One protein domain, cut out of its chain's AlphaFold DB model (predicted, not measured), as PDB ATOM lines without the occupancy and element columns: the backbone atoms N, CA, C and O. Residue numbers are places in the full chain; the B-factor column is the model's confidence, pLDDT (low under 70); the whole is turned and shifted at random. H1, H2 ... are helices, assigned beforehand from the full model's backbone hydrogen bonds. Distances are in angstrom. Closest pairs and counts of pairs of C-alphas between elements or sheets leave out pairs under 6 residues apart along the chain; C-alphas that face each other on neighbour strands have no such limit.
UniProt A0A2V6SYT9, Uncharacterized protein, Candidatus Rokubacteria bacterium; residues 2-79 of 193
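Overview. This is residues 2 to 79 of the 193 residues of an uncharacterized protein of Candidatus Rokubacteria bacterium (UniProt A0A2V6SYT9). With little regular structure, this is a loose chain in which helices H2 and H3 run side by side, a small gap between them, while H1 lies off by itself and residues 72 to 78 stick out free. The printed part has 78 residues, 31 of them in three named helices, H1, H2, H3, with no named strand: all helix. It is only just loose, close to compact, with a radius of gyration of the C-alphas of 14.2 A and spans of 35 by 31 by 22 A.

Arrangement. H1, residues 2 to 9, is apart from H2, residues 20 to 33, and from H3, residues 50 to 58. H2 and H3 are close but not clearly touching, their closest C-alphas, of Trp 24 and Gln 52, 7.3 A apart. They run the same way at a shallow tilt of 15 degrees. In H1, H2 and H3 every O i to N i+4 pair is within hydrogen-bond range.

Along the chain. H1 begins at C-alpha 2 (71.496, -74.292, 276.110) and is 10.4 A long. H2 is 20.0 A long. H3, 13.0 A long, ends at C-alpha 58 (58.955, -56.395, 297.689).

Size, cuts and confidence. The C-alphas farthest apart, of Glu 33 and Gly 73, are 38.2 A apart. The printed part has no cut. H2 to H3 is a long link. Residues 2 and 33 to 38 have pLDDT under 70.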
ATOM      1  N   ASN A   2      70.092 -74.059 275.713       68.50
ATOM      2  CA  ASN A   2      71.496 -74.292 276.110       68.50
ATOM      3  C   ASN A   2      72.511 -74.288 274.967       68.50
ATOM      4  O   ASN A   2      73.341 -73.393 274.936       68.50
ATOM      5  N   LYS A   3      72.375 -75.177 273.969       74.44
ATOM      6  CA  LYS A   3      73.321 -75.224 272.833       74.44
ATOM      7  C   LYS A   3      73.532 -73.867 272.159       74.44
ATOM      8  O   LYS A   3      74.652 -73.476 271.884       74.44
ATOM      9  N   ARG A   4      72.456 -73.096 271.973       78.25
ATOM     10  CA  ARG A   4      72.524 -71.776 271.331       78.25
ATOM     11  C   ARG A   4      73.239 -70.732 272.197       78.25
ATOM     12  O   ARG A   4      73.766 -69.777 271.643       78.25
ATOM     13  N   TRP A   5      73.191 -70.852 273.524       82.31
ATOM     14  CA  TRP A   5      73.910 -69.956 274.438       82.31
ATOM     15  C   TRP A   5      75.380 -70.351 274.539       82.31
ATOM     16  O   TRP A   5      76.233 -69.484 274.392       82.31
ATOM     17  N   GLU A   6      75.665 -71.643 274.673       85.88
ATOM     18  CA  GLU A   6      77.027 -72.191 274.669       85.88
ATOM     19  C   GLU A   6      77.774 -71.827 273.380       85.88
ATOM     20  O   GLU A   6      78.859 -71.258 273.435       85.88
ATOM     21  N   GLU A   7      77.155 -72.040 272.217       86.75
ATOM     22  CA  GLU A   7      77.746 -71.729 270.907       86.75
ATOM     23  C   GLU A   7      77.979 -70.227 270.687       86.75
ATOM     24  O   GLU A   7      78.943 -69.843 270.031       86.75
ATOM     25  N   LYS A   8      77.087 -69.362 271.190       86.06
ATOM     26  CA  LYS A   8      77.155 -67.915 270.925       86.06
ATOM     27  C   LYS A   8      77.971 -67.132 271.938       86.06
ATOM     28  O   LYS A   8      78.536 -66.106 271.577       86.06
ATOM     29  N   LEU A   9      77.934 -67.547 273.197       85.50
ATOM     30  CA  LEU A   9      78.498 -66.793 274.314       85.50
ATOM     31  C   LEU A   9      79.720 -67.491 274.917       85.50
ATOM     32  O   LEU A   9      80.406 -66.880 275.728       85.50
ATOM     33  N   GLY A  10      79.996 -68.750 274.553       88.50
ATOM     34  CA  GLY A  10      81.119 -69.515 275.100       88.50
ATOM     35  C   GLY A  10      80.978 -69.845 276.590       88.50
ATOM     36  O   GLY A  10      81.953 -70.242 277.220       88.50
ATOM     37  N   ILE A  11      79.783 -69.671 277.163       88.12
ATOM     38  CA  ILE A  11      79.492 -69.950 278.574       88.12
ATOM     39  C   ILE A  11      78.872 -71.336 278.723       88.12
ATOM     40  O   ILE A  11      78.011 -71.721 277.931       88.12
ATOM     41  N   GLN A  12      79.260 -72.069 279.763       85.94
ATOM     42  CA  GLN A  12      78.587 -73.310 280.133       85.94
ATOM     43  C   GLN A  12      77.253 -72.990 280.813       85.94
ATOM     44  O   GLN A  12      77.192 -72.130 281.688       85.94
ATOM     45  N   THR A  13      76.179 -73.684 280.424       86.62
ATOM     46  CA  THR A  13      74.841 -73.421 280.970       86.62
ATOM     47  C   THR A  13      74.271 -74.637 281.690       86.62
ATOM     48  O   THR A  13      74.069 -75.697 281.096       86.62
ATOM     49  N   ALA A  14      73.943 -74.484 282.974       87.75
ATOM     50  CA  ALA A  14      73.155 -75.458 283.722       87.75
ATOM     51  C   ALA A  14      71.686 -75.010 283.717       87.75
ATOM     52  O   ALA A  14      71.300 -74.099 284.442       87.75
ATOM     53  N   LEU A  15      70.860 -75.621 282.859       87.38
ATOM     54  CA  LEU A  15      69.441 -75.265 282.766       87.38
ATOM     55  C   LEU A  15      68.588 -76.248 283.552       87.38
ATOM     56  O   LEU A  15      68.421 -77.401 283.153       87.38
ATOM     57  N   LEU A  16      67.947 -75.741 284.597       88.81
ATOM     58  CA  LEU A  16      66.828 -76.412 285.231       88.81
ATOM     59  C   LEU A  16      65.517 -75.864 284.664       88.81
ATOM     60  O   LEU A  16      65.233 -74.674 284.757       88.81
ATOM     61  N   ARG A  17      64.692 -76.743 284.086       87.44
ATOM     62  CA  ARG A  17      63.369 -76.373 283.575       87.44
ATOM     63  C   ARG A  17      62.279 -76.832 284.537       87.44
ATOM     64  O   ARG A  17      62.047 -78.028 284.671       87.44
ATOM     65  N   LEU A  18      61.568 -75.872 285.119       86.50
ATOM     66  CA  LEU A  18      60.403 -76.084 285.980       86.50
ATOM     67  C   LEU A  18      59.195 -75.316 285.432       86.50
ATOM     68  O   LEU A  18      59.337 -74.410 284.608       86.50
ATOM     69  N   SER A  19      57.992 -75.681 285.872       83.06
ATOM     70  CA  SER A  19      56.834 -74.797 285.711       83.06
ATOM     71  C   SER A  19      57.001 -73.537 286.574       83.06
ATOM     72  O   SER A  19      57.702 -73.571 287.582       83.06
ATOM     73  N   CYS A  20      56.345 -72.423 286.222       84.19
ATOM     74  CA  CYS A  20      56.472 -71.176 286.994       84.19
ATOM     75  C   CYS A  20      56.062 -71.342 288.471       84.19
ATOM     76  O   CYS A  20      56.636 -70.690 289.336       84.19
ATOM     77  N   GLY A  21      55.092 -72.219 288.766       82.81
ATOM     78  CA  GLY A  21      54.671 -72.512 290.140       82.81
ATOM     79  C   GLY A  21      55.737 -73.282 290.921       82.81
ATOM     80  O   GLY A  21      56.129 -72.861 292.005       82.81
ATOM     81  N   GLU A  22      56.265 -74.366 290.346       86.06
ATOM     82  CA  GLU A  22      57.344 -75.159 290.959       86.06
ATOM     83  C   GLU A  22      58.632 -74.341 291.128       86.06
ATOM     84  O   GLU A  22      59.286 -74.420 292.165       86.06
ATOM     85  N   MET A  23      58.978 -73.522 290.129       89.75
ATOM     86  CA  MET A  23      60.134 -72.627 290.178       89.75
ATOM     87  C   MET A  23      60.004 -71.615 291.314       89.75
ATOM     88  O   MET A  23      60.943 -71.431 292.082       89.75
ATOM     89  N   TRP A  24      58.831 -70.996 291.459       90.19
ATOM     90  CA  TRP A  24      58.587 -70.028 292.523       90.19
ATOM     91  C   TRP A  24      58.586 -70.663 293.911       90.19
ATOM     92  O   TRP A  24      59.197 -70.122 294.826       90.19
ATOM     93  N   ALA A  25      57.970 -71.838 294.066       89.12
ATOM     94  CA  ALA A  25      58.014 -72.584 295.320       89.12
ATOM     95  C   ALA A  25      59.457 -72.906 295.737       89.12
ATOM     96  O   ALA A  25      59.804 -72.767 296.908       89.12
ATOM     97  N   ARG A  26      60.308 -73.276 294.772       90.50
ATOM     98  CA  ARG A  26      61.734 -73.510 295.010       90.50
ATOM     99  C   ARG A  26      62.470 -72.235 295.424       90.50
ATOM    100  O   ARG A  26      63.168 -72.277 296.427       90.50
ATOM    101  N   ILE A  27      62.278 -71.120 294.714       90.69
ATOM    102  CA  ILE A  27      62.867 -69.819 295.089       90.69
ATOM    103  C   ILE A  27      62.486 -69.469 296.531       90.69
ATOM    104  O   ILE A  27      63.347 -69.154 297.339       90.69
ATOM    105  N   GLN A  28      61.208 -69.605 296.891       88.62
ATOM    106  CA  GLN A  28      60.734 -69.325 298.247       88.62
ATOM    107  C   GLN A  28      61.345 -70.260 299.304       88.62
ATOM    108  O   GLN A  28      61.568 -69.826 300.432       88.62
ATOM    109  N   ALA A  29      61.601 -71.527 298.972       89.06
ATOM    110  CA  ALA A  29      62.285 -72.458 299.869       89.06
ATOM    111  C   ALA A  29      63.764 -72.074 300.055       89.06
ATOM    112  O   ALA A  29      64.206 -71.903 301.186       89.06
ATOM    113  N   GLU A  30      64.492 -71.835 298.961       89.19
ATOM    114  CA  GLU A  30      65.909 -71.438 298.983       89.19
ATOM    115  C   GLU A  30      66.127 -70.100 299.711       89.19
ATOM    116  O   GLU A  30      67.075 -69.952 300.482       89.19
ATOM    117  N   THR A  31      65.211 -69.139 299.544       84.38
ATOM    118  CA  THR A  31      65.232 -67.863 300.273       84.38
ATOM    119  C   THR A  31      65.017 -68.037 301.778       84.38
ATOM    120  O   THR A  31      65.570 -67.266 302.554       84.38
ATOM    121  N   LYS A  32      64.206 -69.010 302.214       77.81
ATOM    122  CA  LYS A  32      63.964 -69.271 303.648       77.81
ATOM    123  C   LYS A  32      65.129 -69.993 304.315       77.81
ATOM    124  O   LYS A  32      65.368 -69.780 305.499       77.81
ATOM    125  N   GLU A  33      65.799 -70.870 303.575       68.00
ATOM    126  CA  GLU A  33      66.931 -71.657 304.074       68.00
ATOM    127  C   GLU A  33      68.241 -70.852 304.100       68.00
ATOM    128  O   GLU A  33      69.112 -71.130 304.923       68.00
ATOM    129  N   GLY A  34      68.383 -69.834 303.243       60.78
ATOM    130  CA  GLY A  34      69.546 -68.944 303.214       60.78
ATOM    131  C   GLY A  34      69.320 -67.577 303.870       60.78
ATOM    132  O   GLY A  34      68.206 -67.074 303.965       60.78
ATOM    133  N   THR A  35      70.400 -66.902 304.273       56.22
ATOM    134  CA  THR A  35      70.357 -65.458 304.552       56.22
ATOM    135  C   THR A  35      70.192 -64.714 303.226       56.22
ATOM    136  O   THR A  35      71.090 -64.756 302.386       56.22
ATOM    137  N   ASN A  36      69.043 -64.073 303.015       51.72
ATOM    138  CA  ASN A  36      68.696 -63.337 301.795       51.72
ATOM    139  C   ASN A  36      69.851 -62.423 301.299       51.72
ATOM    140  O   ASN A  36      70.378 -61.663 302.116       51.72
ATOM    141  N   PRO A  37      70.242 -62.432 300.004       52.34
ATOM    142  CA  PRO A  37      69.851 -63.335 298.908       52.34
ATOM    143  C   PRO A  37      70.794 -64.547 298.691       52.34
ATOM    144  O   PRO A  37      70.695 -65.223 297.673       52.34
ATOM    145  N   GLY A  38      71.696 -64.871 299.622       59.84
ATOM    146  CA  GLY A  38      72.767 -65.866 299.429       59.84
ATOM    147  C   GLY A  38      72.357 -67.348 299.354       59.84
ATOM    148  O   GLY A  38      73.230 -68.193 299.188       59.84
ATOM    149  N   GLY A  39      71.069 -67.684 299.502       74.06
ATOM    150  CA  GLY A  39      70.569 -69.070 299.449       74.06
ATOM    151  C   GLY A  39      70.091 -69.541 298.074       74.06
ATOM    152  O   GLY A  39      70.044 -70.749 297.827       74.06
ATOM    153  N   ILE A  40      69.744 -68.605 297.181       86.56
ATOM    154  CA  ILE A  40      69.202 -68.920 295.854       86.56
ATOM    155  C   ILE A  40      70.309 -69.527 294.995       86.56
ATOM    156  O   ILE A  40      71.372 -68.940 294.823       86.56
ATOM    157  N   GLN A  41      70.048 -70.708 294.440       86.00
ATOM    158  CA  GLN A  41      71.055 -71.496 293.719       86.00
ATOM    159  C   GLN A  41      71.183 -71.118 292.233       86.00
ATOM    160  O   GLN A  41      71.981 -71.716 291.515       86.00
ATOM    161  N   ALA A  42      70.356 -70.192 291.739       89.75
ATOM    162  CA  ALA A  42      70.302 -69.811 290.331       89.75
ATOM    163  C   ALA A  42      70.753 -68.362 290.113       89.75
ATOM    164  O   ALA A  42      70.265 -67.459 290.786       89.75
ATOM    165  N   ASP A  43      71.595 -68.133 289.100       88.00
ATOM    166  CA  ASP A  43      72.043 -66.785 288.715       88.00
ATOM    167  C   ASP A  43      71.003 -66.017 287.883       88.00
ATOM    168  O   ASP A  43      70.960 -64.787 287.885       88.00
ATOM    169  N   LEU A  44      70.163 -66.738 287.128       88.38
ATOM    170  CA  LEU A  44      69.163 -66.158 286.233       88.38
ATOM    171  C   LEU A  44      67.859 -66.951 286.289       88.38
ATOM    172  O   LEU A  44      67.821 -68.147 285.994       88.38
ATOM    173  N   VAL A  45      66.764 -66.246 286.569       90.25
ATOM    174  CA  VAL A  45      65.406 -66.788 286.498       90.25
ATOM    175  C   VAL A  45      64.723 -66.250 285.243       90.25
ATOM    176  O   VAL A  45      64.596 -65.044 285.053       90.25
ATOM    177  N   VAL A  46      64.270 -67.150 284.369       88.50
ATOM    178  CA  VAL A  46      63.606 -66.796 283.106       88.50
ATOM    179  C   VAL A  46      62.155 -67.273 283.141       88.50
ATOM    180  O   VAL A  46      61.898 -68.437 283.429       88.50
ATOM    181  N   SER A  47      61.216 -66.395 282.770       84.31
ATOM    182  CA  SER A  47      59.770 -66.689 282.678       84.31
ATOM    183  C   SER A  47      59.076 -66.995 284.019       84.31
ATOM    184  O   SER A  47      58.545 -68.087 284.226       84.31
ATOM    185  N   VAL A  48      59.023 -66.000 284.905       87.00
ATOM    186  CA  VAL A  48      58.116 -65.964 286.071       87.00
ATOM    187  C   VAL A  48      56.764 -65.347 285.711       87.00
ATOM    188  O   VAL A  48      56.610 -64.738 284.650       87.00
ATOM    189  N   LEU A  49      55.772 -65.515 286.584       87.38
ATOM    190  CA  LEU A  49      54.487 -64.831 286.450       87.38
ATOM    191  C   LEU A  49      54.585 -63.353 286.883       87.38
ATOM    192  O   LEU A  49      55.440 -63.025 287.709       87.38
ATOM    193  N   PRO A  50      53.713 -62.459 286.377       85.88
ATOM    194  CA  PRO A  50      53.744 -61.041 286.743       85.88
ATOM    195  C   PRO A  50      53.631 -60.775 288.253       85.88
ATOM    196  O   PRO A  50      54.330 -59.914 288.777       85.88
ATOM    197  N   ASP A  51      52.806 -61.533 288.975       87.19
ATOM    198  CA  ASP A  51      52.670 -61.434 290.434       87.19
ATOM    199  C   ASP A  51      53.965 -61.820 291.163       87.19
ATOM    200  O   ASP A  51      54.369 -61.152 292.114       87.19
ATOM    201  N   GLN A  52      54.669 -62.841 290.675       90.81
ATOM    202  CA  GLN A  52      55.945 -63.293 291.234       90.81
ATOM    203  C   GLN A  52      57.045 -62.246 291.043       90.81
ATOM    204  O   GLN A  52      57.892 -62.087 291.924       90.81
ATOM    205  N   VAL A  53      57.009 -61.486 289.939       91.38
ATOM    206  CA  VAL A  53      57.862 -60.300 289.784       91.38
ATOM    207  C   VAL A  53      57.577 -59.344 290.938       91.38
ATOM    208  O   VAL A  53      58.476 -59.078 291.726       91.38
ATOM    209  N   LEU A  54      56.330 -58.905 291.118       91.19
ATOM    210  CA  LEU A  54      55.969 -57.929 292.155       91.19
ATOM    211  C   LEU A  54      56.331 -58.388 293.578       91.19
ATOM    212  O   LEU A  54      56.895 -57.610 294.347       91.19
ATOM    213  N   ILE A  55      56.056 -59.648 293.923       91.50
ATOM    214  CA  ILE A  55      56.384 -60.204 295.245       91.50
ATOM    215  C   ILE A  55      57.900 -60.283 295.437       91.50
ATOM    216  O   ILE A  55      58.411 -59.909 296.488       91.50
ATOM    217  N   GLY A  56      58.651 -60.733 294.431       90.81
ATOM    218  CA  GLY A  56      60.105 -60.775 294.555       90.81
ATOM    219  C   GLY A  56      60.727 -59.380 294.661       90.81
ATOM    220  O   GLY A  56      61.709 -59.223 295.383       90.81
ATOM    221  N   LYS A  57      60.123 -58.345 294.052       90.44
ATOM    222  CA  LYS A  57      60.549 -56.945 294.239       90.44
ATOM    223  C   LYS A  57      60.384 -56.514 295.693       90.44
ATOM    224  O   LYS A  57      61.330 -56.002 296.284       90.44
ATOM    225  N   SER A  58      59.216 -56.768 296.290       90.50
ATOM    226  CA  SER A  58      58.955 -56.395 297.689       90.50
ATOM    227  C   SER A  58      59.828 -57.158 298.691       90.50
ATOM    228  O   SER A  58      60.080 -56.663 299.787       90.50
ATOM    229  N   GLN A  59      60.331 -58.332 298.305       89.12
ATOM    230  CA  GLN A  59      61.246 -59.161 299.094       89.12
ATOM    231  C   GLN A  59      62.738 -58.904 298.797       89.12
ATOM    232  O   GLN A  59      63.600 -59.533 299.415       89.12
ATOM    233  N   GLY A  60      63.062 -58.004 297.860       88.81
ATOM    234  CA  GLY A  60      64.444 -57.705 297.468       88.81
ATOM    235  C   GLY A  60      65.157 -58.842 296.726       88.81
ATOM    236  O   GLY A  60      66.381 -58.905 296.753       88.81
ATOM    237  N   LEU A  61      64.413 -59.748 296.081       88.81
ATOM    238  CA  LEU A  61      64.963 -60.924 295.392       88.81
ATOM    239  C   LEU A  61      65.530 -60.612 294.004       88.81
ATOM    240  O   LEU A  61      66.353 -61.366 293.491       88.81
ATOM    241  N   TRP A  62      65.078 -59.528 293.371       90.38
ATOM    242  CA  TRP A  62      65.485 -59.183 292.010       90.38
ATOM    243  C   TRP A  62      66.555 -58.101 292.010       90.38
ATOM    244  O   TRP A  62      66.362 -57.012 292.553       90.38
ATOM    245  N   LEU A  63      67.673 -58.373 291.344       88.94
ATOM    246  CA  LEU A  63      68.708 -57.370 291.135       88.94
ATOM    247  C   LEU A  63      68.278 -56.410 290.013       88.94
ATOM    248  O   LEU A  63      67.952 -56.872 288.916       88.94
ATOM    249  N   PRO A  64      68.260 -55.087 290.252       89.12
ATOM    250  CA  PRO A  64      67.926 -54.117 289.217       89.12
ATOM    251  C   PRO A  64      69.017 -54.074 288.142       89.12
ATOM    252  O   PRO A  64      70.208 -54.004 288.442       89.12
ATOM    253  N   HIS A  65      68.602 -54.073 286.878       87.31
ATOM    254  CA  HIS A  65      69.476 -53.953 285.714       87.31
ATOM    255  C   HIS A  65      68.868 -53.041 284.616       87.31
ATOM    256  O   HIS A  65      68.779 -53.442 283.450       87.31
ATOM    257  N   PRO A  66      68.494 -51.782 284.936       80.75
ATOM    258  CA  PRO A  66      67.732 -50.895 284.042       80.75
ATOM    259  C   PRO A  66      68.417 -50.598 282.699       80.75
ATOM    260  O   PRO A  66      67.748 -50.341 281.705       80.75
ATOM    261  N   ASN A  67      69.750 -50.674 282.650       81.88
ATOM    262  CA  ASN A  67      70.552 -50.339 281.469       81.88
ATOM    263  C   ASN A  67      71.044 -51.577 280.706       81.88
ATOM    264  O   ASN A  67      72.101 -51.536 280.077       81.88
ATOM    265  N   SER A  68      70.335 -52.709 280.795       85.06
ATOM    266  CA  SER A  68      70.741 -53.917 280.070       85.06
ATOM    267  C   SER A  68      70.758 -53.664 278.558       85.06
ATOM    268  O   SER A  68      69.719 -53.303 278.001       85.06
ATOM    269  N   PRO A  69      71.881 -53.910 277.851       86.25
ATOM    270  CA  PRO A  69      71.917 -53.804 276.392       86.25
ATOM    271  C   PRO A  69      70.862 -54.688 275.716       86.25
ATOM    272  O   PRO A  69      70.326 -54.333 274.672       86.25
ATOM    273  N   GLY A  70      70.513 -55.814 276.348       82.06
ATOM    274  CA  GLY A  70      69.483 -56.730 275.861       82.06
ATOM    275  C   GLY A  70      68.055 -56.184 275.931       82.06
ATOM    276  O   GLY A  70      67.153 -56.837 275.417       82.06
ATOM    277  N   TRP A  71      67.829 -55.034 276.575       86.81
ATOM    278  CA  TRP A  71      66.505 -54.411 276.700       86.81
ATOM    279  C   TRP A  71      66.294 -53.261 275.710       86.81
ATOM    280  O   TRP A  71      65.203 -52.695 275.640       86.81
ATOM    281  N   GLN A  72      67.315 -52.921 274.913       87.00
ATOM    282  CA  GLN A  72      67.189 -51.909 273.869       87.00
ATOM    283  C   GLN A  72      66.092 -52.299 272.869       87.00
ATOM    284  O   GLN A  72      66.075 -53.410 272.342       87.00
ATOM    285  N   GLY A  73      65.167 -51.370 272.614       87.50
ATOM    286  CA  GLY A  73      64.037 -51.568 271.699       87.50
ATOM    287  C   GLY A  73      62.782 -52.177 272.335       87.50
ATOM    288  O   GLY A  73      61.753 -52.253 271.666       87.50
ATOM    289  N   ILE A  74      62.815 -52.567 273.614       88.19
ATOM    290  CA  ILE A  74      61.610 -53.005 274.327       88.19
ATOM    291  C   ILE A  74      60.753 -51.778 274.667       88.19
ATOM    292  O   ILE A  74      61.227 -50.816 275.268       88.19
ATOM    293  N   GLY A  75      59.477 -51.805 274.274       89.31
ATOM    294  CA  GLY A  75      58.542 -50.717 274.563       89.31
ATOM    295  C   GLY A  75      58.273 -50.557 276.068       89.31
ATOM    296  O   GLY A  75      58.247 -51.554 276.790       89.31
ATOM    297  N   PRO A  76      57.991 -49.332 276.554       89.06
ATOM    298  CA  PRO A  76      57.851 -49.046 277.987       89.06
ATOM    299  C   PRO A  76      56.725 -49.837 278.667       89.06
ATOM    300  O   PRO A  76      56.834 -50.168 279.838       89.06
ATOM    301  N   ALA A  77      55.677 -50.221 277.929       88.88
ATOM    302  CA  ALA A  77      54.592 -51.068 278.441       88.88
ATOM    303  C   ALA A  77      55.034 -52.499 278.821       88.88
ATOM    304  O   ALA A  77      54.272 -53.245 279.436       88.88
ATOM    305  N   TYR A  78      56.241 -52.902 278.424       89.75
ATOM    306  CA  TYR A  78      56.810 -54.226 278.664       89.75
ATOM    307  C   TYR A  78      58.029 -54.184 279.586       89.75
ATOM    308  O   TYR A  78      58.614 -55.233 279.842       89.75
ATOM    309  N   LEU A  79      58.418 -53.004 280.068       89.75
ATOM    310  CA  LEU A  79      59.523 -52.827 281.000       89.75
ATOM    311  C   LEU A  79      58.975 -52.586 282.402       89.75
ATOM    312  O   LEU A  79      58.013 -51.844 282.589       89.75
TER     313      LEU A  79